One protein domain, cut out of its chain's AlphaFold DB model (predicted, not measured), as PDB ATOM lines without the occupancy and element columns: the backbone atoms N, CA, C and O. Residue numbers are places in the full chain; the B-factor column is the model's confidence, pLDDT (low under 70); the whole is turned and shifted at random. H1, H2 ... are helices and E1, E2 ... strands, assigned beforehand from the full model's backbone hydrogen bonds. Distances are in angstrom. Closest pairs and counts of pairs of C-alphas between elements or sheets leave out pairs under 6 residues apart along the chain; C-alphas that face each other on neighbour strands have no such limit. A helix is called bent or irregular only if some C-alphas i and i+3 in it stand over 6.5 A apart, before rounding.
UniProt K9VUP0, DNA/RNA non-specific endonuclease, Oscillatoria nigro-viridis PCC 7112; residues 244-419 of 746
ATOM      1  N   SER A 244     382.494  84.949 259.636       86.62
ATOM      2  CA  SER A 244     383.254  85.550 258.524       86.62
ATOM      3  C   SER A 244     382.630  86.836 257.968       86.62
ATOM      4  O   SER A 244     383.295  87.573 257.236       86.62
ATOM      5  N   HIS A 245     381.372  87.121 258.312       90.38
ATOM      6  CA  HIS A 245     380.702  88.377 257.996       90.38
ATOM      7  C   HIS A 245     380.842  89.444 259.091       90.38
ATOM      8  O   HIS A 245     380.421  90.574 258.860       90.38
ATOM      9  N   LEU A 246     381.448  89.134 260.242       90.50
ATOM     10  CA  LEU A 246     381.715  90.111 261.298       90.50
ATOM     11  C   LEU A 246     382.945  90.952 260.967       90.50
ATOM     12  O   LEU A 246     384.052  90.437 260.761       90.50
ATOM     13  N   VAL A 247     382.746  92.265 260.940       90.44
ATOM     14  CA  VAL A 247     383.780  93.246 260.625       90.44
ATOM     15  C   VAL A 247     383.975  94.152 261.825       90.44
ATOM     16  O   VAL A 247     383.022  94.664 262.402       90.44
ATOM     17  N   ASP A 248     385.235  94.339 262.192       87.38
ATOM     18  CA  ASP A 248     385.618  95.260 263.256       87.38
ATOM     19  C   ASP A 248     385.340  96.690 262.820       87.38
ATOM     20  O   ASP A 248     385.829  97.087 261.754       87.38
ATOM     21  N   TRP A 249     384.644  97.460 263.655       86.75
ATOM     22  CA  TRP A 249     384.413  98.886 263.449       86.75
ATOM     23  C   TRP A 249     385.681  99.627 263.022       86.75
ATOM     24  O   TRP A 249     385.631 100.409 262.073       86.75
ATOM     25  N   TYR A 250     386.828  99.338 263.647       82.75
ATOM     26  CA  TYR A 250     388.099  99.988 263.319       82.75
ATOM     27  C   TYR A 250     388.529  99.746 261.865       82.75
ATOM     28  O   TYR A 250     388.995 100.652 261.174       82.75
ATOM     29  N   THR A 251     388.317  98.529 261.363       81.56
ATOM     30  CA  THR A 251     388.792  98.114 260.033       81.56
ATOM     31  C   THR A 251     387.813  98.440 258.905       81.56
ATOM     32  O   THR A 251     388.216  98.440 257.739       81.56
ATOM     33  N   ILE A 252     386.560  98.800 259.215       83.94
ATOM     34  CA  ILE A 252     385.588  99.263 258.207       83.94
ATOM     35  C   ILE A 252     386.158 100.445 257.411       83.94
ATOM     36  O   ILE A 252     386.049 100.473 256.184       83.94
ATOM     37  N   GLY A 253     386.819 101.397 258.082       69.75
ATOM     38  CA  GLY A 253     387.465 102.537 257.421       69.75
ATOM     39  C   GLY A 253     388.546 102.113 256.419       69.75
ATOM     40  O   GLY A 253     388.636 102.664 255.325       69.75
ATOM     41  N   GLU A 254     389.316 101.069 256.725       68.19
ATOM     42  CA  GLU A 254     390.312 100.528 255.796       68.19
ATOM     43  C   GLU A 254     389.672  99.801 254.604       68.19
ATOM     44  O   GLU A 254     390.155  99.916 253.472       68.19
ATOM     45  N   GLU A 255     388.582  99.052 254.828       67.38
ATOM     46  CA  GLU A 255     387.799  98.435 253.746       67.38
ATOM     47  C   GLU A 255     387.231  99.503 252.793       67.38
ATOM     48  O   GLU A 255     387.226  99.322 251.570       67.38
ATOM     49  N   VAL A 256     386.782 100.632 253.343       65.38
ATOM     50  CA  VAL A 256     386.310 101.820 252.617       65.38
ATOM     51  C   VAL A 256     387.458 102.448 251.815       65.38
ATOM     52  O   VAL A 256     387.329 102.614 250.598       65.38
ATOM     53  N   ALA A 257     388.610 102.706 252.439       61.41
ATOM     54  CA  ALA A 257     389.773 103.322 251.797       61.41
ATOM     55  C   ALA A 257     390.321 102.495 250.617       61.41
ATOM     56  O   ALA A 257     390.618 103.052 249.558       61.41
ATOM     57  N   LYS A 258     390.380 101.160 250.740       62.28
ATOM     58  CA  LYS A 258     390.793 100.252 249.648       62.28
ATOM     59  C   LYS A 258     389.868 100.335 248.426       62.28
ATOM     60  O   LYS A 258     390.329 100.193 247.297       62.28
ATOM     61  N   ASN A 259     388.576 100.600 248.633       58.16
ATOM     62  CA  ASN A 259     387.587 100.743 247.558       58.16
ATOM     63  C   ASN A 259     387.510 102.172 246.980       58.16
ATOM     64  O   ASN A 259     386.964 102.362 245.893       58.16
ATOM     65  N   ARG A 260     388.091 103.175 247.652       56.38
ATOM     66  CA  ARG A 260     388.095 104.589 247.227       56.38
ATOM     67  C   ARG A 260     388.772 104.815 245.874       56.38
ATOM     68  O   ARG A 260     388.375 105.719 245.145       56.38
ATOM     69  N   ALA A 261     389.733 103.964 245.511       51.09
ATOM     70  CA  ALA A 261     390.369 103.974 244.191       51.09
ATOM     71  C   ALA A 261     389.374 103.725 243.035       51.09
ATOM     72  O   ALA A 261     389.636 104.151 241.914       51.09
ATOM     73  N   ASN A 262     388.225 103.096 243.316       45.47
ATOM     74  CA  ASN A 262     387.202 102.738 242.329       45.47
ATOM     75  C   ASN A 262     385.902 103.564 242.450       45.47
ATOM     76  O   ASN A 262     385.070 103.497 241.547       45.47
ATOM     77  N   THR A 263     385.729 104.364 243.516       49.75
ATOM     78  CA  THR A 263     384.509 105.164 243.763       49.75
ATOM     79  C   THR A 263     384.850 106.540 244.368       49.75
ATOM     80  O   THR A 263     384.954 106.675 245.593       49.75
ATOM     81  N   PRO A 264     385.030 107.590 243.542       40.66
ATOM     82  CA  PRO A 264     385.312 108.946 244.019       40.66
ATOM     83  C   PRO A 264     384.166 109.482 244.898       40.66
ATOM     84  O   PRO A 264     383.020 109.496 244.460       40.66
ATOM     85  N   GLY A 265     384.466 109.931 246.125       45.53
ATOM     86  CA  GLY A 265     383.486 110.549 247.039       45.53
ATOM     87  C   GLY A 265     383.359 109.912 248.430       45.53
ATOM     88  O   GLY A 265     382.778 110.534 249.317       45.53
ATOM     89  N   LEU A 266     383.942 108.728 248.668       47.22
ATOM     90  CA  LEU A 266     384.020 108.147 250.017       47.22
ATOM     91  C   LEU A 266     384.855 109.055 250.945       47.22
ATOM     92  O   LEU A 266     386.010 109.369 250.640       47.22
ATOM     93  N   LYS A 267     384.275 109.471 252.077       48.84
ATOM     94  CA  LYS A 267     384.991 110.093 253.202       48.84
ATOM     95  C   LYS A 267     385.295 109.010 254.245       48.84
ATOM     96  O   LYS A 267     384.378 108.308 254.660       48.84
ATOM     97  N   ASP A 268     386.546 108.917 254.696       51.62
ATOM     98  CA  ASP A 268     386.963 108.057 255.819       51.62
ATOM     99  C   ASP A 268     386.471 108.652 257.149       51.62
ATOM    100  O   ASP A 268     387.213 109.314 257.876       51.62
ATOM    101  N   LEU A 269     385.179 108.499 257.443       52.06
ATOM    102  CA  LEU A 269     384.563 109.134 258.614       52.06
ATOM    103  C   LEU A 269     384.605 108.265 259.876       52.06
ATOM    104  O   LEU A 269     384.779 108.822 260.960       52.06
ATOM    105  N   ILE A 270     384.573 106.930 259.758       59.34
ATOM    106  CA  ILE A 270     384.821 106.067 260.923       59.34
ATOM    107  C   ILE A 270     386.243 106.326 261.465       59.34
ATOM    108  O   ILE A 270     386.412 106.551 262.658       59.34
ATOM    109  N   GLY A 271     387.253 106.436 260.595       53.47
ATOM    110  CA  GLY A 271     388.662 106.457 261.007       53.47
ATOM    111  C   GLY A 271     389.268 107.779 261.506       53.47
ATOM    112  O   GLY A 271     390.411 107.739 261.941       53.47
ATOM    113  N   SER A 272     388.597 108.940 261.439       53.97
ATOM    114  CA  SER A 272     389.258 110.227 261.783       53.97
ATOM    115  C   SER A 272     388.565 111.100 262.833       53.97
ATOM    116  O   SER A 272     389.115 112.127 263.220       53.97
ATOM    117  N   GLY A 273     387.383 110.717 263.323       75.38
ATOM    118  CA  GLY A 273     386.746 111.479 264.402       75.38
ATOM    119  C   GLY A 273     385.505 110.844 265.011       75.38
ATOM    120  O   GLY A 273     385.207 111.123 266.169       75.38
ATOM    121  N   TYR A 274     384.803 109.965 264.283       85.38
ATOM    122  CA  TYR A 274     383.663 109.250 264.854       85.38
ATOM    123  C   TYR A 274     384.098 108.304 265.975       85.38
ATOM    124  O   TYR A 274     383.573 108.443 267.074       85.38
ATOM    125  N   LEU A 275     385.071 107.412 265.726       85.75
ATOM    126  CA  LEU A 275     385.579 106.461 266.727       85.75
ATOM    127  C   LEU A 275     386.154 107.163 267.969       85.75
ATOM    128  O   LEU A 275     385.882 106.736 269.091       85.75
ATOM    129  N   ASP A 276     386.847 108.288 267.786       84.06
ATOM    130  CA  ASP A 276     387.350 109.110 268.893       84.06
ATOM    131  C   ASP A 276     386.209 109.742 269.702       84.06
ATOM    132  O   ASP A 276     386.239 109.770 270.930       84.06
ATOM    133  N   ALA A 277     385.167 110.240 269.026       86.62
ATOM    134  CA  ALA A 277     384.027 110.907 269.657       86.62
ATOM    135  C   ALA A 277     383.168 109.981 270.534       86.62
ATOM    136  O   ALA A 277     382.352 110.453 271.330       86.62
ATOM    137  N   ILE A 278     383.349 108.675 270.375       86.44
ATOM    138  CA  ILE A 278     382.679 107.622 271.132       86.44
ATOM    139  C   ILE A 278     383.652 106.834 272.015       86.44
ATOM    140  O   ILE A 278     383.227 105.851 272.616       86.44
ATOM    141  N   SER A 279     384.917 107.259 272.123       85.88
ATOM    142  CA  SER A 279     385.965 106.584 272.903       85.88
ATOM    143  C   SER A 279     386.122 105.105 272.548       85.88
ATOM    144  O   SER A 279     386.176 104.248 273.423       85.88
ATOM    145  N   TYR A 280     386.126 104.784 271.254       84.56
ATOM    146  CA  TYR A 280     386.353 103.413 270.807       84.56
ATOM    147  C   TYR A 280     387.756 102.926 271.212       84.56
ATOM    148  O   TYR A 280     388.749 103.609 270.962       84.56
ATOM    149  N   ASP A 281     387.826 101.733 271.803       80.88
ATOM    150  CA  ASP A 281     389.068 101.094 272.229       80.88
ATOM    151  C   ASP A 281     389.479  99.998 271.236       80.88
ATOM    152  O   ASP A 281     388.834  98.958 271.130       80.88
ATOM    153  N   VAL A 282     390.589 100.208 270.526       78.38
ATOM    154  CA  VAL A 282     391.143  99.236 269.566       78.38
ATOM    155  C   VAL A 282     391.605  97.930 270.218       78.38
ATOM    156  O   VAL A 282     391.737  96.921 269.530       78.38
ATOM    157  N   ALA A 283     391.870  97.932 271.529       77.50
ATOM    158  CA  ALA A 283     392.193  96.716 272.266       77.50
ATOM    159  C   ALA A 283     390.947  95.854 272.537       77.50
ATOM    160  O   ALA A 283     391.087  94.677 272.868       77.50
ATOM    161  N   ARG A 284     389.743  96.422 272.375       74.88
ATOM    162  CA  ARG A 284     388.443  95.782 272.618       74.88
ATOM    163  C   ARG A 284     387.557  95.928 271.372       74.88
ATOM    164  O   ARG A 284     386.687  96.797 271.317       74.88
ATOM    165  N   PRO A 285     387.814  95.110 270.340       76.88
ATOM    166  CA  PRO A 285     387.268  95.331 269.010       76.88
ATOM    167  C   PRO A 285     385.767  95.053 268.942       76.88
ATOM    168  O   PRO A 285     385.372  93.905 269.058       76.88
ATOM    169  N   ASN A 286     384.952  96.076 268.692       83.44
ATOM    170  CA  ASN A 286     383.501  95.940 268.514       83.44
ATOM    171  C   ASN A 286     383.141  95.559 267.063       83.44
ATOM    172  O   ASN A 286     383.731  96.092 266.107       83.44
ATOM    173  N   PHE A 287     382.213  94.617 266.891       86.38
ATOM    174  CA  PHE A 287     381.879  94.006 265.608       86.38
ATOM    175  C   PHE A 287     380.517  94.415 265.080       86.38
ATOM    176  O   PHE A 287     379.502  94.262 265.732       86.38
ATOM    177  N   ALA A 288     380.484  94.770 263.798       93.00
ATOM    178  CA  ALA A 288     379.245  94.884 263.053       93.00
ATOM    179  C   ALA A 288     379.128  93.763 262.022       93.00
ATOM    180  O   ALA A 288     380.105  93.324 261.403       93.00
ATOM    181  N   LEU A 289     377.898  93.334 261.774       94.06
ATOM    182  CA  LEU A 289     377.593  92.347 260.758       94.06
ATOM    183  C   LEU A 289     377.549  92.990 259.369       94.06
ATOM    184  O   LEU A 289     376.683  93.813 259.065       94.06
ATOM    185  N   ARG A 290     378.443  92.559 258.473       94.44
ATOM    186  CA  ARG A 290     378.429  92.958 257.063       94.44
ATOM    187  C   ARG A 290     377.297  92.256 256.313       94.44
ATOM    188  O   ARG A 290     377.303  91.035 256.142       94.44
ATOM    189  N   MET A 291     376.389  93.052 255.760       94.56
ATOM    190  CA  MET A 291     375.285  92.623 254.907       94.56
ATOM    191  C   MET A 291     375.382  93.200 253.485       94.56
ATOM    192  O   MET A 291     376.027  94.225 253.238       94.56
ATOM    193  N   GLY A 292     374.721  92.541 252.532       92.69
ATOM    194  CA  GLY A 292     374.702  92.923 251.120       92.69
ATOM    195  C   GLY A 292     375.994  92.544 250.387       92.69
ATOM    196  O   GLY A 292     376.441  91.401 250.448       92.69
ATOM    197  N   VAL A 293     376.609  93.477 249.655       89.81
ATOM    198  CA  VAL A 293     377.814  93.208 248.847       89.81
ATOM    199  C   VAL A 293     378.989  92.757 249.724       89.81
ATOM    200  O   VAL A 293     379.534  93.532 250.513       89.81
ATOM    201  N   GLY A 294     379.436  91.513 249.524       87.56
ATOM    202  CA  GLY A 294     380.503  90.872 250.305       87.56
ATOM    203  C   GLY A 294     380.042  90.323 251.662       87.56
ATOM    204  O   GLY A 294     380.838  89.723 252.383       87.56
ATOM    205  N   GLY A 295     378.778  90.525 252.023       90.12
ATOM    206  CA  GLY A 295     378.149  90.003 253.231       90.12
ATOM    207  C   GLY A 295     377.027  89.020 252.912       90.12
ATOM    208  O   GLY A 295     376.848  88.599 251.768       90.12
ATOM    209  N   THR A 296     376.237  88.696 253.931       89.56
ATOM    210  CA  THR A 296     374.965  87.993 253.737       89.56
ATOM    211  C   THR A 296     373.872  88.966 253.281       89.56
ATOM    212  O   THR A 296     373.831  90.121 253.707       89.56
ATOM    213  N   LYS A 297     372.964  88.534 252.401       90.81
ATOM    214  CA  LYS A 297     371.834  89.375 251.959       90.81
ATOM    215  C   LYS A 297     370.656  89.349 252.927       90.81
ATOM    216  O   LYS A 297     369.861  90.281 252.927       90.81
ATOM    217  N   LYS A 298     370.539  88.296 253.731       91.31
ATOM    218  CA  LYS A 298     369.409  88.051 254.624       91.31
ATOM    219  C   LYS A 298     369.916  87.376 255.889       91.31
ATOM    220  O   LYS A 298     370.732  86.464 255.803       91.31
ATOM    221  N   ILE A 299     369.409  87.810 257.034       88.56
ATOM    222  CA  ILE A 299     369.632  87.157 258.327       88.56
ATOM    223  C   ILE A 299     368.313  86.992 259.049       88.56
ATOM    224  O   ILE A 299     367.426  87.837 258.915       88.56
ATOM    225  N   VAL A 300     368.199  85.928 259.832       83.81
ATOM    226  CA  VAL A 300     367.020  85.655 260.644       83.81
ATOM    227  C   VAL A 300     367.488  85.306 262.045       83.81
ATOM    228  O   VAL A 300     368.306  84.409 262.225       83.81
ATOM    229  N   HIS A 301     366.980  86.038 263.025       81.88
ATOM    230  CA  HIS A 301     367.182  85.734 264.426       81.88
ATOM    231  C   HIS A 301     366.312  84.542 264.839       81.88
ATOM    232  O   HIS A 301     365.222  84.321 264.298       81.88
ATOM    233  N   ASN A 302     366.760  83.813 265.854       70.19
ATOM    234  CA  ASN A 302     365.963  82.803 266.535       70.19
ATOM    235  C   ASN A 302     364.655  83.381 267.098       70.19
ATOM    236  O   ASN A 302     364.467  84.597 267.213       70.19
ATOM    237  N   TYR A 303     363.730  82.485 267.447       70.00
ATOM    238  CA  TYR A 303     362.488  82.896 268.089       70.00
ATOM    239  C   TYR A 303     362.766  83.685 269.367       70.00
ATOM    240  O   TYR A 303     363.621  83.319 270.170       70.00
ATOM    241  N   PHE A 304     362.001  84.752 269.553       70.44
ATOM    242  CA  PHE A 304     362.001  85.563 270.756       70.44
ATOM    243  C   PHE A 304     360.568  85.973 271.090       70.44
ATOM    244  O   PHE A 304     359.714  86.058 270.207       70.44
ATOM    245  N   VAL A 305     360.309  86.258 272.364       70.81
ATOM    246  CA  VAL A 305     359.041  86.859 272.783       70.81
ATOM    247  C   VAL A 305     359.163  88.371 272.653       70.81
ATOM    248  O   VAL A 305     360.060  88.978 273.239       70.81
ATOM    249  N   MET A 306     358.262  88.978 271.883       76.50
ATOM    250  CA  MET A 306     358.179  90.422 271.706       76.50
ATOM    251  C   MET A 306     358.002  91.105 273.071       76.50
ATOM    252  O   MET A 306     356.978  90.875 273.724       76.50
ATOM    253  N   PRO A 307     358.950  91.955 273.512       77.81
ATOM    254  CA  PRO A 307     358.871  92.603 274.817       77.81
ATOM    255  C   PRO A 307     357.598  93.429 274.962       77.81
ATOM    256  O   PRO A 307     357.172  94.053 273.997       77.81
ATOM    257  N   GLU A 308     357.040  93.505 276.170       76.12
ATOM    258  CA  GLU A 308     355.794  94.235 276.476       76.12
ATOM    259  C   GLU A 308     355.870  95.757 276.237       76.12
ATOM    260  O   GLU A 308     354.852  96.444 276.220       76.12
ATOM    261  N   TRP A 309     357.068  96.318 276.065       82.94
ATOM    262  CA  TRP A 309     357.280  97.737 275.774       82.94
ATOM    263  C   TRP A 309     358.640  97.968 275.098       82.94
ATOM    264  O   TRP A 309     359.447  97.044 274.988       82.94
ATOM    265  N   GLY A 310     358.889  99.205 274.661       87.50
ATOM    266  CA  GLY A 310     360.148  99.624 274.037       87.50
ATOM    267  C   GLY A 310     360.169  99.399 272.526       87.50
ATOM    268  O   GLY A 310     359.605  98.420 272.031       87.50
ATOM    269  N   ASP A 311     360.807 100.292 271.779       92.19
ATOM    270  CA  ASP A 311     360.971 100.139 270.329       92.19
ATOM    271  C   ASP A 311     362.142  99.217 269.964       92.19
ATOM    272  O   ASP A 311     363.214  99.297 270.569       92.19
ATOM    273  N   LEU A 312     361.959  98.385 268.929       93.12
ATOM    274  CA  LEU A 312     363.058  97.643 268.302       93.12
ATOM    275  C   LEU A 312     363.988  98.635 267.606       93.12
ATOM    276  O   LEU A 312     363.567  99.357 266.705       93.12
ATOM    277  N   ARG A 313     365.258  98.632 267.985       94.00
ATOM    278  CA  ARG A 313     366.315  99.526 267.520       94.00
ATOM    279  C   ARG A 313     367.445  98.728 266.901       94.00
ATOM    280  O   ARG A 313     367.631  97.562 267.228       94.00
ATOM    281  N   PHE A 314     368.168  99.375 265.999       95.56
ATOM    282  CA  PHE A 314     369.377  98.847 265.383       95.56
ATOM    283  C   PHE A 314     370.209  99.995 264.816       95.56
ATOM    284  O   PHE A 314     369.676 101.018 264.380       95.56
ATOM    285  N   ASN A 315     371.519  99.819 264.808       95.56
ATOM    286  CA  ASN A 315     372.481 100.752 264.259       95.56
ATOM    287  C   ASN A 315     372.910 100.310 262.859       95.56
ATOM    288  O   ASN A 315     373.203  99.142 262.621       95.56
ATOM    289  N   LEU A 316     372.963 101.257 261.922       95.94
ATOM    290  CA  LEU A 316     373.444 101.022 260.567       95.94
ATOM    291  C   LEU A 316     374.599 101.944 260.222       95.94
ATOM    292  O   LEU A 316     374.504 103.165 260.361       95.94
ATOM    293  N   HIS A 317     375.635 101.360 259.638       93.81
ATOM    294  CA  HIS A 317     376.634 102.087 258.878       93.81
ATOM    295  C   HIS A 317     376.603 101.624 257.417       93.81
ATOM    296  O   HIS A 317     376.762 100.446 257.112       93.81
ATOM    297  N   ALA A 318     376.375 102.543 256.485       91.81
ATOM    298  CA  ALA A 318     376.301 102.263 255.052       91.81
ATOM    299  C   ALA A 318     377.137 103.304 254.289       91.81
ATOM    300  O   ALA A 318     376.588 104.265 253.746       91.81
ATOM    301  N   PRO A 319     378.469 103.156 254.225       85.06
ATOM    302  CA  PRO A 319     379.362 104.212 253.735       85.06
ATOM    303  C   PRO A 319     379.314 104.419 252.212       85.06
ATOM    304  O   PRO A 319     379.794 105.432 251.706       85.06
ATOM    305  N   PHE A 320     378.729 103.484 251.458       81.50
ATOM    306  CA  PHE A 320     378.751 103.495 249.992       81.50
ATOM    307  C   PHE A 320     377.503 104.146 249.389       81.50
ATOM    308  O   PHE A 320     376.377 103.711 249.631       81.50
ATOM    309  N   GLN A 321     377.703 105.165 248.553       80.12
ATOM    310  CA  GLN A 321     376.630 105.859 247.836       80.12
ATOM    311  C   GLN A 321     376.303 105.156 246.509       80.12
ATOM    312  O   GLN A 321     376.749 105.572 245.441       80.12
ATOM    313  N   ASN A 322     375.516 104.083 246.576       79.06
ATOM    314  CA  ASN A 322     375.107 103.325 245.392       79.06
ATOM    315  C   ASN A 322     373.753 103.817 244.845       79.06
ATOM    316  O   ASN A 322     372.965 104.460 245.546       79.06
ATOM    317  N   ARG A 323     373.483 103.547 243.559       76.56
ATOM    318  CA  ARG A 323     372.183 103.853 242.942       76.56
ATOM    319  C   ARG A 323     371.154 102.834 243.432       76.56
ATOM    320  O   ARG A 323     371.184 101.685 243.005       76.56
ATOM    321  N   GLY A 324     370.244 103.270 244.299       79.56
ATOM    322  CA  GLY A 324     369.265 102.388 244.926       79.56
ATOM    323  C   GLY A 324     369.829 101.627 246.128       79.56
ATOM    324  O   GLY A 324     370.985 101.787 246.516       79.56
ATOM    325  N   GLY A 325     368.987 100.777 246.704       90.25
ATOM    326  CA  GLY A 325     369.332  99.911 247.823       90.25
ATOM    327  C   GLY A 325     368.444 100.164 249.031       90.25
ATOM    328  O   GLY A 325     368.095 101.308 249.332       90.25
ATOM    329  N   LYS A 326     368.053  99.087 249.706       95.81
ATOM    330  CA  LYS A 326     367.149  99.139 250.855       95.81
ATOM    331  C   LYS A 326     367.579  98.130 251.906       95.81
ATOM    332  O   LYS A 326     368.016  97.041 251.546       95.81
ATOM    333  N   LEU A 327     367.425  98.471 253.180       97.50
ATOM    334  CA  LEU A 327     367.407  97.482 254.256       97.50
ATOM    335  C   LEU A 327     365.964  97.309 254.720       97.50
ATOM    336  O   LEU A 327     365.327  98.279 255.118       97.50
ATOM    337  N   LYS A 328     365.457  96.084 254.693       97.69
ATOM    338  CA  LYS A 328     364.118  95.734 255.156       97.69
ATOM    339  C   LYS A 328     364.194  94.984 256.473       97.69
ATOM    340  O   LYS A 328     365.015  94.082 256.624       97.69
ATOM    341  N   VAL A 329     363.307  95.342 257.393       97.44
ATOM    342  CA  VAL A 329     363.147  94.707 258.701       97.44
ATOM    343  C   VAL A 329     361.792  94.022 258.731       97.44
ATOM    344  O   VAL A 329     360.762  94.664 258.523       97.44
ATOM    345  N   TRP A 330     361.798  92.723 258.987       94.50
ATOM    346  CA  TRP A 330     360.628  91.864 258.953       94.50
ATOM    347  C   TRP A 330     360.411  91.186 260.298       94.50
ATOM    348  O   TRP A 330     361.369  90.791 260.963       94.50
ATOM    349  N   LEU A 331     359.145  90.995 260.648       91.06
ATOM    350  CA  LEU A 331     358.728  90.154 261.759       91.06
ATOM    351  C   LEU A 331     357.964  88.952 261.220       91.06
ATOM    352  O   LEU A 331     357.021  89.113 260.448       91.06
ATOM    353  N   GLU A 332     358.361  87.756 261.622       84.94
ATOM    354  CA  GLU A 332     357.679  86.516 261.257       84.94
ATOM    355  C   GLU A 332     357.005  85.949 262.502       84.94
ATOM    356  O   GLU A 332     357.686  85.550 263.445       84.94
ATOM    357  N   THR A 333     355.672  85.951 262.527       75.25
ATOM    358  CA  THR A 333     354.880  85.533 263.693       75.25
ATOM    359  C   THR A 333     354.305  84.134 263.506       75.25
ATOM    360  O   THR A 333     353.905  83.746 262.403       75.25
ATOM    361  N   THR A 334     354.214  83.378 264.600       62.53
ATOM    362  CA  THR A 334     353.393  82.163 264.656       62.53
ATOM    363  C   THR A 334     351.906  82.538 264.780       62.53
ATOM    364  O   THR A 334     351.582  83.656 265.184       62.53
ATOM    365  N   PRO A 335     350.971  81.661 264.371       55.38
ATOM    366  CA  PRO A 335     349.550  81.993 264.384       55.38
ATOM    367  C   PRO A 335     349.007  82.039 265.820       55.38
ATOM    368  O   PRO A 335     349.247  81.124 266.602       55.38
ATOM    369  N   LYS A 336     348.215  83.069 266.143       52.38
ATOM    370  CA  LYS A 336     347.443  83.160 267.393       52.38
ATOM    371  C   LYS A 336     345.976  82.879 267.087       52.38
ATOM    372  O   LYS A 336     345.408  83.553 266.229       52.38
ATOM    373  N   THR A 337     345.350  81.930 267.781       50.75
ATOM    374  CA  THR A 337     343.903  81.678 267.663       50.75
ATOM    375  C   THR A 337     343.132  82.259 268.843       50.75
ATOM    376  O   THR A 337     343.654  82.308 269.951       50.75
ATOM    377  N   ASP A 338     341.903  82.720 268.617       50.41
ATOM    378  CA  ASP A 338     340.984  83.111 269.682       50.41
ATOM    379  C   ASP A 338     340.406  81.893 270.405       50.41
ATOM    380  O   ASP A 338     340.644  80.737 270.040       50.41
ATOM    381  N   SER A 339     339.602  82.163 271.434       44.25
ATOM    382  CA  SER A 339     338.849  81.156 272.187       44.25
ATOM    383  C   SER A 339     337.879  80.315 271.338       44.25
ATOM    384  O   SER A 339     337.308  79.351 271.840       44.25
ATOM    385  N   GLN A 340     337.668  80.671 270.068       39.78
ATOM    386  CA  GLN A 340     336.806  80.008 269.092       39.78
ATOM    387  C   GLN A 340     337.631  79.354 267.963       39.78
ATOM    388  O   GLN A 340     337.067  78.871 266.977       39.78
ATOM    389  N   GLY A 341     338.964  79.318 268.092       46.09
ATOM    390  CA  GLY A 341     339.876  78.745 267.107       46.09
ATOM    391  C   GLY A 341     340.051  79.581 265.836       46.09
ATOM    392  O   GLY A 341     340.692  79.104 264.901       46.09
ATOM    393  N   GLN A 342     339.510  80.801 265.774       45.53
ATOM    394  CA  GLN A 342     339.702  81.718 264.651       45.53
ATOM    395  C   GLN A 342     341.046  82.440 264.784       45.53
ATOM    396  O   GLN A 342     341.429  82.823 265.888       45.53
ATOM    397  N   PRO A 343     341.797  82.646 263.693       46.56
ATOM    398  CA  PRO A 343     343.058  83.376 263.756       46.56
ATOM    399  C   PRO A 343     342.819  84.837 264.179       46.56
ATOM    400  O   PRO A 343     342.189  85.599 263.451       46.56
ATOM    401  N   ILE A 344     343.350  85.231 265.343       53.25
ATOM    402  CA  ILE A 344     343.411  86.632 265.806       53.25
ATOM    403  C   ILE A 344     344.453  87.381 264.973       53.25
ATOM    404  O   ILE A 344     344.242  88.521 264.571       53.25
ATOM    405  N   ILE A 345     345.579  86.715 264.707       51.56
ATOM    406  CA  ILE A 345     346.654  87.158 263.819       51.56
ATOM    407  C   ILE A 345     347.102  85.913 263.047       51.56
ATOM    408  O   ILE A 345     347.408  84.880 263.650       51.56
ATOM    409  N   GLY A 346     347.074  85.975 261.714       48.38
ATOM    410  CA  GLY A 346     347.513  84.864 260.866       48.38
ATOM    411  C   GLY A 346     349.020  84.603 260.981       48.38
ATOM    412  O   GLY A 346     349.781  85.478 261.394       48.38
ATOM    413  N   THR A 347     349.469  83.418 260.557       53.94
ATOM    414  CA  THR A 347     350.864  83.225 260.136       53.94
ATOM    415  C   THR A 347     351.207  84.304 259.117       53.94
ATOM    416  O   THR A 347     350.518  84.449 258.106       53.94
ATOM    417  N   GLY A 348     352.242  85.094 259.382       68.44
ATOM    418  CA  GLY A 348     352.516  86.257 258.550       68.44
ATOM    419  C   GLY A 348     353.963  86.698 258.613       68.44
ATOM    420  O   GLY A 348     354.589  86.677 259.670       68.44
ATOM    421  N   SER A 349     354.483  87.102 257.455       86.31
ATOM    422  CA  SER A 349     355.700  87.900 257.360       86.31
ATOM    423  C   SER A 349     355.276  89.361 257.246       86.31
ATOM    424  O   SER A 349     354.604  89.745 256.288       86.31
ATOM    425  N   HIS A 350     355.636  90.162 258.242       91.06
ATOM    426  CA  HIS A 350     355.219  91.553 258.376       91.06
ATOM    427  C   HIS A 350     356.414  92.460 258.115       91.06
ATOM    428  O   HIS A 350     357.395  92.414 258.857       91.06
ATOM    429  N   LEU A 351     356.351  93.288 257.070       94.62
ATOM    430  CA  LEU A 351     357.363  94.320 256.848       94.62
ATOM    431  C   LEU A 351     357.169  95.414 257.898       94.62
ATOM    432  O   LEU A 351     356.192  96.162 257.852       94.62
ATOM    433  N   LEU A 352     358.099  95.496 258.842       94.81
ATOM    434  CA  LEU A 352     358.065  96.488 259.908       94.81
ATOM    435  C   LEU A 352     358.656  97.821 259.459       94.81
ATOM    436  O   LEU A 352     358.126  98.875 259.811       94.81
ATOM    437  N   LYS A 353     359.761  97.778 258.705       96.50
ATOM    438  CA  LYS A 353     360.497  98.980 258.309       96.50
ATOM    439  C   LYS A 353     361.304  98.776 257.035       96.50
ATOM    440  O   LYS A 353     361.811  97.684 256.786       96.50
ATOM    441  N   GLU A 354     361.456  99.842 256.259       97.06
ATOM    442  CA  GLU A 354     362.321  99.895 255.082       97.06
ATOM    443  C   GLU A 354     363.215 101.133 255.173       97.06
ATOM    444  O   GLU A 354     362.714 102.249 255.196       97.06
ATOM    445  N   ILE A 355     364.532 100.939 255.225       97.00
ATOM    446  CA  ILE A 355     365.514 102.023 255.216       97.00
ATOM    447  C   ILE A 355     366.016 102.220 253.794       97.00
ATOM    448  O   ILE A 355     366.580 101.302 253.196       97.00
ATOM    449  N   ASN A 356     365.851 103.422 253.255       95.06
ATOM    450  CA  ASN A 356     366.386 103.809 251.961       95.06
ATOM    451  C   ASN A 356     367.897 104.068 252.067       95.06
ATOM    452  O   ASN A 356     368.338 104.995 252.746       95.06
ATOM    453  N   LEU A 357     368.683 103.257 251.357       93.50
ATOM    454  CA  LEU A 357     370.147 103.307 251.322       93.50
ATOM    455  C   LEU A 357     370.685 103.977 250.050       93.50
ATOM    456  O   LEU A 357     371.888 103.914 249.782       93.50
ATOM    457  N   SER A 358     369.815 104.588 249.248       88.50
ATOM    458  CA  SER A 358     370.185 105.224 247.983       88.50
ATOM    459  C   SER A 358     371.117 106.416 248.197       88.50
ATOM    460  O   SER A 358     371.102 107.066 249.246       88.50
ATOM    461  N   ALA A 359     371.947 106.706 247.197       81.69
ATOM    462  CA  ALA A 359     372.766 107.910 247.175       81.69
ATOM    463  C   ALA A 359     371.904 109.181 247.283       81.69
ATOM    464  O   ALA A 359     371.009 109.395 246.467       81.69
ATOM    465  N   ASP A 360     372.237 110.029 248.252       78.62
ATOM    466  CA  ASP A 360     371.759 111.404 248.377       78.62
ATOM    467  C   ASP A 360     372.997 112.312 248.461       78.62
ATOM    468  O   ASP A 360     373.502 112.585 249.550       78.62
ATOM    469  N   PRO A 361     373.591 112.690 247.314       68.50
ATOM    470  CA  PRO A 361     374.841 113.446 247.297       68.50
ATOM    471  C   PRO A 361     374.677 114.874 247.832       68.50
ATOM    472  O   PRO A 361     375.665 115.487 248.234       68.50
ATOM    473  N   GLU A 362     373.452 115.401 247.838       71.44
ATOM    474  CA  GLU A 362     373.144 116.733 248.357       71.44
ATOM    475  C   GLU A 362     372.881 116.712 249.868       71.44
ATOM    476  O   GLU A 362     372.849 117.779 250.484       71.44
ATOM    477  N   ASN A 363     372.730 115.520 250.473       71.94
ATOM    478  CA  ASN A 363     372.254 115.333 251.846       71.94
ATOM    479  C   ASN A 363     371.019 116.208 252.119       71.94
ATOM    480  O   ASN A 363     370.925 116.876 253.158       71.94
ATOM    481  N   LYS A 364     370.125 116.290 251.131       75.56
ATOM    482  CA  LYS A 364     369.054 117.275 251.123       75.56
ATOM    483  C   LYS A 364     367.917 116.777 251.999       75.56
ATOM    484  O   LYS A 364     367.231 115.819 251.658       75.56
ATOM    485  N   LEU A 365     367.695 117.483 253.102       82.06
ATOM    486  CA  LEU A 365     366.520 117.275 253.937       82.06
ATOM    487  C   LEU A 365     365.264 117.701 253.158       82.06
ATOM    488  O   LEU A 365     365.182 118.839 252.690       82.06
ATOM    489  N   GLU A 366     364.303 116.795 253.001       84.56
ATOM    490  CA  GLU A 366     362.998 117.077 252.398       84.56
ATOM    491  C   GLU A 366     361.989 117.459 253.480       84.56
ATOM    492  O   GLU A 366     361.473 118.574 253.494       84.56
ATOM    493  N   THR A 367     361.718 116.533 254.400       87.38
ATOM    494  CA  THR A 367     360.896 116.733 255.597       87.38
ATOM    495  C   THR A 367     361.360 115.759 256.673       87.38
ATOM    496  O   THR A 367     361.930 114.715 256.360       87.38
ATOM    497  N   TYR A 368     361.045 116.030 257.943       88.81
ATOM    498  CA  TYR A 368     361.300 115.048 259.000       88.81
ATOM    499  C   TYR A 368     360.668 113.682 258.670       88.81
ATOM    500  O   TYR A 368     361.366 112.673 258.657       88.81
ATOM    501  N   ALA A 369     359.376 113.654 258.320       88.69
ATOM    502  CA  ALA A 369     358.622 112.417 258.098       88.69
ATOM    503  C   ALA A 369     359.118 111.582 256.904       88.69
ATOM    504  O   ALA A 369     359.079 110.359 256.962       88.69
ATOM    505  N   SER A 370     359.587 112.218 255.827       88.31
ATOM    506  CA  SER A 370     360.130 111.501 254.663       88.31
ATOM    507  C   SER A 370     361.542 110.964 254.893       88.31
ATOM    508  O   SER A 370     361.970 110.061 254.173       88.31
ATOM    509  N   ASP A 371     362.275 111.521 255.862       91.06
ATOM    510  CA  ASP A 371     363.719 111.310 255.995       91.06
ATOM    511  C   ASP A 371     364.108 110.473 257.219       91.06
ATOM    512  O   ASP A 371     365.254 110.020 257.303       91.06
ATOM    513  N   ILE A 372     363.167 110.193 258.135       91.69
ATOM    514  CA  ILE A 372     363.386 109.258 259.257       91.69
ATOM    515  C   ILE A 372     363.846 107.868 258.788       91.69
ATOM    516  O   ILE A 372     364.606 107.209 259.493       91.69
ATOM    517  N   ASP A 373     363.457 107.474 257.572       94.00
ATOM    518  CA  ASP A 373     363.759 106.173 256.969       94.00
ATOM    519  C   ASP A 373     364.813 106.259 255.852       94.00
ATOM    520  O   ASP A 373     365.039 105.295 255.127       94.00
ATOM    521  N   LYS A 374     365.495 107.398 255.687       94.06
ATOM    522  CA  LYS A 374     366.599 107.559 254.724       94.06
ATOM    523  C   LYS A 374     367.935 107.532 255.451       94.06
ATOM    524  O   LYS A 374     368.090 108.207 256.462       94.06
ATOM    525  N   ILE A 375     368.928 106.809 254.942       92.94
ATOM    526  CA  ILE A 375     370.277 106.819 255.523       92.94
ATOM    527  C   ILE A 375     370.869 108.239 255.509       92.94
ATOM    528  O   ILE A 375     370.880 108.899 254.474       92.94
ATOM    529  N   GLY A 376     371.344 108.722 256.661       90.69
ATOM    530  CA  GLY A 376     371.913 110.064 256.806       90.69
ATOM    531  C   GLY A 376     373.310 110.005 257.407       90.69
ATOM    532  O   GLY A 376     374.290 109.730 256.710       90.69
ATOM    533  N   PHE A 377     373.405 110.200 258.725       89.88
ATOM    534  CA  PHE A 377     374.658 110.055 259.469       89.88
ATOM    535  C   PHE A 377     375.312 108.678 259.270       89.88
ATOM    536  O   PHE A 377     376.536 108.569 259.333       89.88
ATOM    537  N   GLY A 378     374.525 107.653 258.929       91.31
ATOM    538  CA  GLY A 378     374.992 106.298 258.644       91.31
ATOM    539  C   GLY A 378     376.033 106.209 257.520       91.31
ATOM    540  O   GLY A 378     376.706 105.193 257.380       91.31
ATOM    541  N   ARG A 379     376.214 107.269 256.719       87.81
ATOM    542  CA  ARG A 379     377.323 107.379 255.753       87.81
ATOM    543  C   ARG A 379     378.684 107.608 256.415       87.81
ATOM    544  O   ARG A 379     379.704 107.266 255.824       87.81
ATOM    545  N   GLY A 380     378.703 108.218 257.600       82.81
ATOM    546  CA  GLY A 380     379.912 108.624 258.316       82.81
ATOM    547  C   GLY A 380     380.180 107.884 259.627       82.81
ATOM    548  O   GLY A 380     381.331 107.745 260.026       82.81
ATOM    549  N   GLY A 381     379.149 107.364 260.278       88.50
ATOM    550  CA  GLY A 381     379.275 106.530 261.474       88.50
ATOM    551  C   GLY A 381     378.112 105.557 261.564       88.50
ATOM    552  O   GLY A 381     377.403 105.369 260.576       88.50
ATOM    553  N   PHE A 382     377.908 104.949 262.729       91.94
ATOM    554  CA  PHE A 382     376.711 104.154 262.980       91.94
ATOM    555  C   PHE A 382     375.541 105.055 263.357       91.94
ATOM    556  O   PHE A 382     375.640 105.914 264.236       91.94
ATOM    557  N   GLU A 383     374.427 104.860 262.665       94.31
ATOM    558  CA  GLU A 383     373.201 105.614 262.846       94.31
ATOM    559  C   GLU A 383     372.079 104.714 263.352       94.31
ATOM    560  O   GLU A 383     371.784 103.682 262.753       94.31
ATOM    561  N   THR A 384     371.431 105.134 264.434       95.75
ATOM    562  CA  THR A 384     370.317 104.404 265.033       95.75
ATOM    563  C   THR A 384     369.026 104.597 264.249       95.75
ATOM    564  O   THR A 384     368.549 105.718 264.076       95.75
ATOM    565  N   PHE A 385     368.402 103.485 263.886       96.69
ATOM    566  CA  PHE A 385     367.026 103.400 263.425       96.69
ATOM    567  C   PHE A 385     366.183 102.662 264.461       96.69
ATOM    568  O   PHE A 385     366.703 101.931 265.306       96.69
ATOM    569  N   HIS A 386     364.870 102.863 264.407       95.25
ATOM    570  CA  HIS A 386     363.930 102.110 265.227       95.25
ATOM    571  C   HIS A 386     362.660 101.784 264.448       95.25
ATOM    572  O   HIS A 386     362.293 102.511 263.522       95.25
ATOM    573  N   VAL A 387     362.006 100.688 264.817       94.88
ATOM    574  CA  VAL A 387     360.639 100.380 264.409       94.88
ATOM    575  C   VAL A 387     359.694 101.038 265.403       94.88
ATOM    576  O   VAL A 387     359.730 100.708 266.586       94.88
ATOM    577  N   ASP A 388     358.846 101.934 264.908       89.69
ATOM    578  CA  ASP A 388     357.871 102.660 265.714       89.69
ATOM    579  C   ASP A 388     356.964 101.700 266.500       89.69
ATOM    580  O   ASP A 388     356.428 100.729 265.947       89.69
ATOM    581  N   SER A 389     356.693 102.024 267.767       88.94
ATOM    582  CA  SER A 389     355.770 101.254 268.613       88.94
ATOM    583  C   SER A 389     354.397 101.021 267.971       88.94
ATOM    584  O   SER A 389     353.798  99.977 268.206       88.94
ATOM    585  N   SER A 390     353.924 101.926 267.106       89.19
ATOM    586  CA  SER A 390     352.664 101.771 266.357       89.19
ATOM    587  C   SER A 390     352.613 100.503 265.493       89.19
ATOM    588  O   SER A 390     351.536  99.960 265.251       89.19
ATOM    589  N   LYS A 391     353.769 100.010 265.033       90.94
ATOM    590  CA  LYS A 391     353.895  98.770 264.256       90.94
ATOM    591  C   LYS A 391     354.058  97.540 265.144       90.94
ATOM    592  O   LYS A 391     353.642  96.457 264.740       90.94
ATOM    593  N   LEU A 392     354.662  97.712 266.321       89.69
ATOM    594  CA  LEU A 392     355.026  96.635 267.245       89.69
ATOM    595  C   LEU A 392     353.914  96.274 268.237       89.69
ATOM    596  O   LEU A 392     353.869  95.136 268.693       89.69
ATOM    597  N   ASP A 393     353.031  97.217 268.577       86.56
ATOM    598  CA  ASP A 393     352.024  97.081 269.642       86.56
ATOM    599  C   ASP A 393     351.136  95.834 269.484       86.56
ATOM    600  O   ASP A 393     350.958  95.057 270.418       86.56
ATOM    601  N   GLN A 394     350.694  95.556 268.256       84.81
ATOM    602  CA  GLN A 394     349.877  94.380 267.940       84.81
ATOM    603  C   GLN A 394     350.596  93.032 268.137       84.81
ATOM    604  O   GLN A 394     349.941  91.994 268.096       84.81
ATOM    605  N   PHE A 395     351.922  93.033 268.314       84.75
ATOM    606  CA  PHE A 395     352.756  91.835 268.452       84.75
ATOM    607  C   PHE A 395     353.283  91.619 269.876       84.75
ATOM    608  O   PHE A 395     353.937  90.610 270.121       84.75
ATOM    609  N   ARG A 396     353.026  92.534 270.821       82.56
ATOM    610  CA  ARG A 396     353.523  92.445 272.207       82.56
ATOM    611  C   ARG A 396     353.096  91.124 272.866       82.56
ATOM    612  O   ARG A 396     351.971  90.660 272.665       82.56
ATOM    613  N   GLY A 397     354.031  90.482 273.572       71.56
ATOM    614  CA  GLY A 397     353.836  89.181 274.220       71.56
ATOM    615  C   GLY A 397     353.788  87.974 273.270       71.56
ATOM    616  O   GLY A 397     353.651  86.844 273.733       71.56
ATOM    617  N   GLN A 398     353.897  88.172 271.951       73.31
ATOM    618  CA  GLN A 398     353.901  87.076 270.977       73.31
ATOM    619  C   GLN A 398     355.313  86.610 270.664       73.31
ATOM    620  O   GLN A 398     356.267  87.387 270.681       73.31
ATOM    621  N   SER A 399     355.423  85.335 270.309       73.50
ATOM    622  CA  SER A 399     356.647  84.805 269.736       73.50
ATOM    623  C   SER A 399     356.800  85.199 268.279       73.50
ATOM    624  O   SER A 399     355.858  85.108 267.486       73.50
ATOM    625  N   ALA A 400     358.008  85.613 267.920       78.06
ATOM    626  CA  ALA A 400     358.341  86.004 266.570       78.06
ATOM    627  C   ALA A 400     359.798  85.693 266.232       78.06
ATOM    628  O   ALA A 400     360.637  85.521 267.114       78.06
ATOM    629  N   LYS A 401     360.109  85.673 264.936       80.31
ATOM    630  CA  LYS A 401     361.477  85.799 264.427       80.31
ATOM    631  C   LYS A 401     361.674  87.185 263.844       80.31
ATOM    632  O   LYS A 401     360.775  87.730 263.198       80.31
ATOM    633  N   LEU A 402     362.863  87.735 264.040       88.19
ATOM    634  CA  LEU A 402     363.273  89.006 263.459       88.19
ATOM    635  C   LEU A 402     364.148  88.728 262.243       88.19
ATOM    636  O   LEU A 402     365.096  87.955 262.334       88.19
ATOM    637  N   ARG A 403     363.862  89.364 261.112       91.44
ATOM    638  CA  ARG A 403     364.626  89.177 259.880       91.44
ATOM    639  C   ARG A 403     365.062  90.512 259.292       91.44
ATOM    640  O   ARG A 403     364.246  91.414 259.136       91.44
ATOM    641  N   PHE A 404     366.329  90.604 258.899       95.31
ATOM    642  CA  PHE A 404     366.855  91.726 258.120       95.31
ATOM    643  C   PHE A 404     367.202  91.259 256.710       95.31
ATOM    644  O   PHE A 404     367.729  90.163 256.522       95.31
ATOM    645  N   GLU A 405     366.921  92.091 255.712       95.31
ATOM    646  CA  GLU A 405     367.181  91.799 254.302       95.31
ATOM    647  C   GLU A 405     367.709  93.043 253.583       95.31
ATOM    648  O   GLU A 405     367.111  94.113 253.670       95.31
ATOM    649  N   VAL A 406     368.829  92.912 252.870       95.38
ATOM    650  CA  VAL A 406     369.397  93.975 252.033       95.38
ATOM    651  C   VAL A 406     369.032  93.732 250.575       95.38
ATOM    652  O   VAL A 406     369.387  92.708 249.990       95.38
ATOM    653  N   GLU A 407     368.381  94.718 249.967       93.69
ATOM    654  CA  GLU A 407     368.083  94.754 248.538       93.69
ATOM    655  C   GLU A 407     369.036  95.692 247.795       93.69
ATOM    656  O   GLU A 407     369.415  96.752 248.299       93.69
ATOM    657  N   GLY A 408     369.354  95.328 246.551       87.88
ATOM    658  CA  GLY A 408     370.261  96.073 245.680       87.88
ATOM    659  C   GLY A 408     371.741  95.787 245.941       87.88
ATOM    660  O   GLY A 408     372.119  95.069 246.867       87.88
ATOM    661  N   ASP A 409     372.595  96.371 245.104       85.25
ATOM    662  CA  ASP A 409     374.047  96.198 245.181       85.25
ATOM    663  C   ASP A 409     374.654  97.192 246.176       85.25
ATOM    664  O   ASP A 409     375.437  98.068 245.816       85.25
ATOM    665  N   THR A 410     374.261  97.095 247.447       87.75
ATOM    666  CA  THR A 410     374.769  97.944 248.534       87.75
ATOM    667  C   THR A 410     375.433  97.125 249.633       87.75
ATOM    668  O   THR A 410     375.157  95.937 249.789       87.75
ATOM    669  N   ARG A 411     376.352  97.753 250.368       90.31
ATOM    670  CA  ARG A 411     377.009  97.172 251.542       90.31
ATOM    671  C   ARG A 411     376.596  97.962 252.771       90.31
ATOM    672  O   ARG A 411     376.705  99.189 252.780       90.31
ATOM    673  N   VAL A 412     376.162  97.239 253.795       94.06
ATOM    674  CA  VAL A 412     375.709  97.789 255.074       94.06
ATOM    675  C   VAL A 412     376.364  97.005 256.197       94.06
ATOM    676  O   VAL A 412     376.594  95.807 256.062       94.06
ATOM    677  N   TYR A 413     376.653  97.682 257.294       95.44
ATOM    678  CA  TYR A 413     377.100  97.097 258.544       95.44
ATOM    679  C   TYR A 413     375.976  97.310 259.561       95.44
ATOM    680  O   TYR A 413     375.606  98.455 259.834       95.44
ATOM    681  N   LEU A 414     375.378  96.212 260.017       96.38
ATOM    682  CA  LEU A 414     374.311  96.179 261.014       96.38
ATOM    683  C   LEU A 414     374.924  95.942 262.389       96.38
ATOM    684  O   LEU A 414     375.805  95.094 262.517       96.38
ATOM    685  N   ASP A 415     374.428  96.657 263.388       93.50
ATOM    686  CA  ASP A 415     374.856  96.502 264.771       93.50
ATOM    687  C   ASP A 415     373.748  96.881 265.767       93.50
ATOM    688  O   ASP A 415     372.703  97.403 265.376       93.50
ATOM    689  N   ASP A 416     373.980  96.641 267.052       88.81
ATOM    690  CA  ASP A 416     373.160  97.039 268.197       88.81
ATOM    691  C   ASP A 416     371.640  96.769 268.069       88.81
ATOM    692  O   ASP A 416     370.806  97.663 268.264       88.81
ATOM    693  N   VAL A 417     371.249  95.532 267.738       90.81
ATOM    694  CA  VAL A 417     369.833  95.136 267.577       90.81
ATOM    695  C   VAL A 417     369.140  94.850 268.922       90.81
ATOM    696  O   VAL A 417     369.258  93.749 269.459       90.81
ATOM    697  N   PHE A 418     368.361  95.801 269.464       85.12
ATOM    698  CA  PHE A 418     367.781  95.713 270.821       85.12
ATOM    699  C   PHE A 418     366.422  96.408 270.991       85.12
ATOM    700  O   PHE A 418     366.065  97.278 270.215       85.12
ATOM    701  N   PHE A 419     365.698  96.114 272.079       84.44
ATOM    702  CA  PHE A 419     364.463  96.825 272.482       84.44
ATOM    703  C   PHE A 419     364.696  97.924 273.534       84.44
ATOM    704  O   PHE A 419     363.789  98.306 274.275       84.44
TER     705      PHE A 419
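AT A GLANCE: This is residues 244 to 419 of the 746 residues of the protein "DNA/RNA non-specific endonuclease" of Oscillatoria nigro-viridis PCC 7112 (UniProt K9VUP0). Two strongly twisted sheets lie face to face as a sandwich, wound as a jelly roll, with a small helical hairpin, H1 and H2, at one end of the long axis and a thin arm, residues 334 to 347 with E6, sticking out at the other. H1 packs on the five-strand sheet, H4 on the four-strand one, and H3 sits in a long loop stretch beside the sandwich. The printed part has 176 residues, with four named helices and ten named strands in the order E1 H1 H2 E2 E3 E4 E5 E6 E7 H3 E8 H4 E9 E10; the class is mixed, helices and strands. Both sheets are antiparallel throughout, E1 E2 E10 E4 E8 and E3 E9 E5 E7. The whole is compact, with a radius of gyration of the C-alphas of 17.9 A, yet elongated, spanning 63 by 39 by 27 A.

HOW THE PARTS SIT: E1, residues 246 to 248, is an edge strand and the antiparallel neighbour of E2, residues 287 to 292, with N 247 and O 288 at 2.9 A. H1, residues 249 to 260, is on their sheet through residues 249 to 255; its closest C-alphas to E2 are those of Trp 249 and Phe 287, 5.9 A apart. H2, residues 270 to 277, forms a helical hairpin with H1: they touch through residues 249 to 253 of H1 alone, closest at the C-alphas of Gly 253 and Gly 271, 5.4 A, at a shallow tilt of 31 degrees, opposite ways. H2 is irregular, with C-alphas 272 and 275 7.2 A apart. E2 pairs with E10, residues 411 to 418, with N 289 and O 414 at 2.8 A. E10 pairs with E4, residues 312 to 317, with N 315 and O 415 at 2.7 A. E4 pairs with the other edge strand, E8, residues 383 to 387, with N 316 and O 383 at 2.8 A. In the second sheet E3, residues 298 to 300, pairs with E9, residues 399 to 407, with N 299 and O 404 at 2.9 A. E9 pairs with E5, residues 326 to 333, with N 328 and O 405 at 2.8 A. E5 pairs with E7, residues 348 to 356, with N 329 and O 353 at 2.8 A. The facing parts of the two sheets are 10.2 A centre to centre, their best planes 20 degrees apart. The jelly roll, one long hairpin wound over both sheets, nests E2 with E10, E3 with E9, E4 with E8 and E5 with E7. H4, residues 389 to 395, is on the second sheet; its closest C-alphas to E7 are those of Lys 391 and Leu 352, 6.4 A apart. H4 is only just irregular, with C-alphas 391 and 394 7.0 A apart. H3, residues 368 to 371, touches no helix and is on neither sheet. O i to N i+4 pairs within hydrogen-bond range number 6 of 8 in H1, 1 of 4 in H2 and 1 of 3 in H4, with O i to N i+3 pairs 1 of 5 in H2 and 2 of 4 in H4; H3 is too short for an i+4 pair.

IN THESE COORDINATES: E1 begins at C-alpha 246, (381.715, 90.111, 261.298). H1 is 17.6 A long, E2 16.2 A and E4 17.1 A. E5 measures 22.4 A. E6, residues 343 to 345, pairs with no named strand and runs on into E7, 23.3 A long, at 15 degrees. E9, 26.1 A, starts at (356.647, 84.805, 269.736). E10, 21.4 A, ends at C-alpha 418, (367.781, 95.713, 270.821).

THE WHOLE: The C-alphas of Ala 261 and Gln 340 are farthest apart, 63.7 A. The printed part has no cut. The long links are E3 to E4, E7 to H3 and H3 to E8. Mean pLDDT of the printed part is 80.5, and residues 253 to 272, 334 to 348 and 361 are under 70.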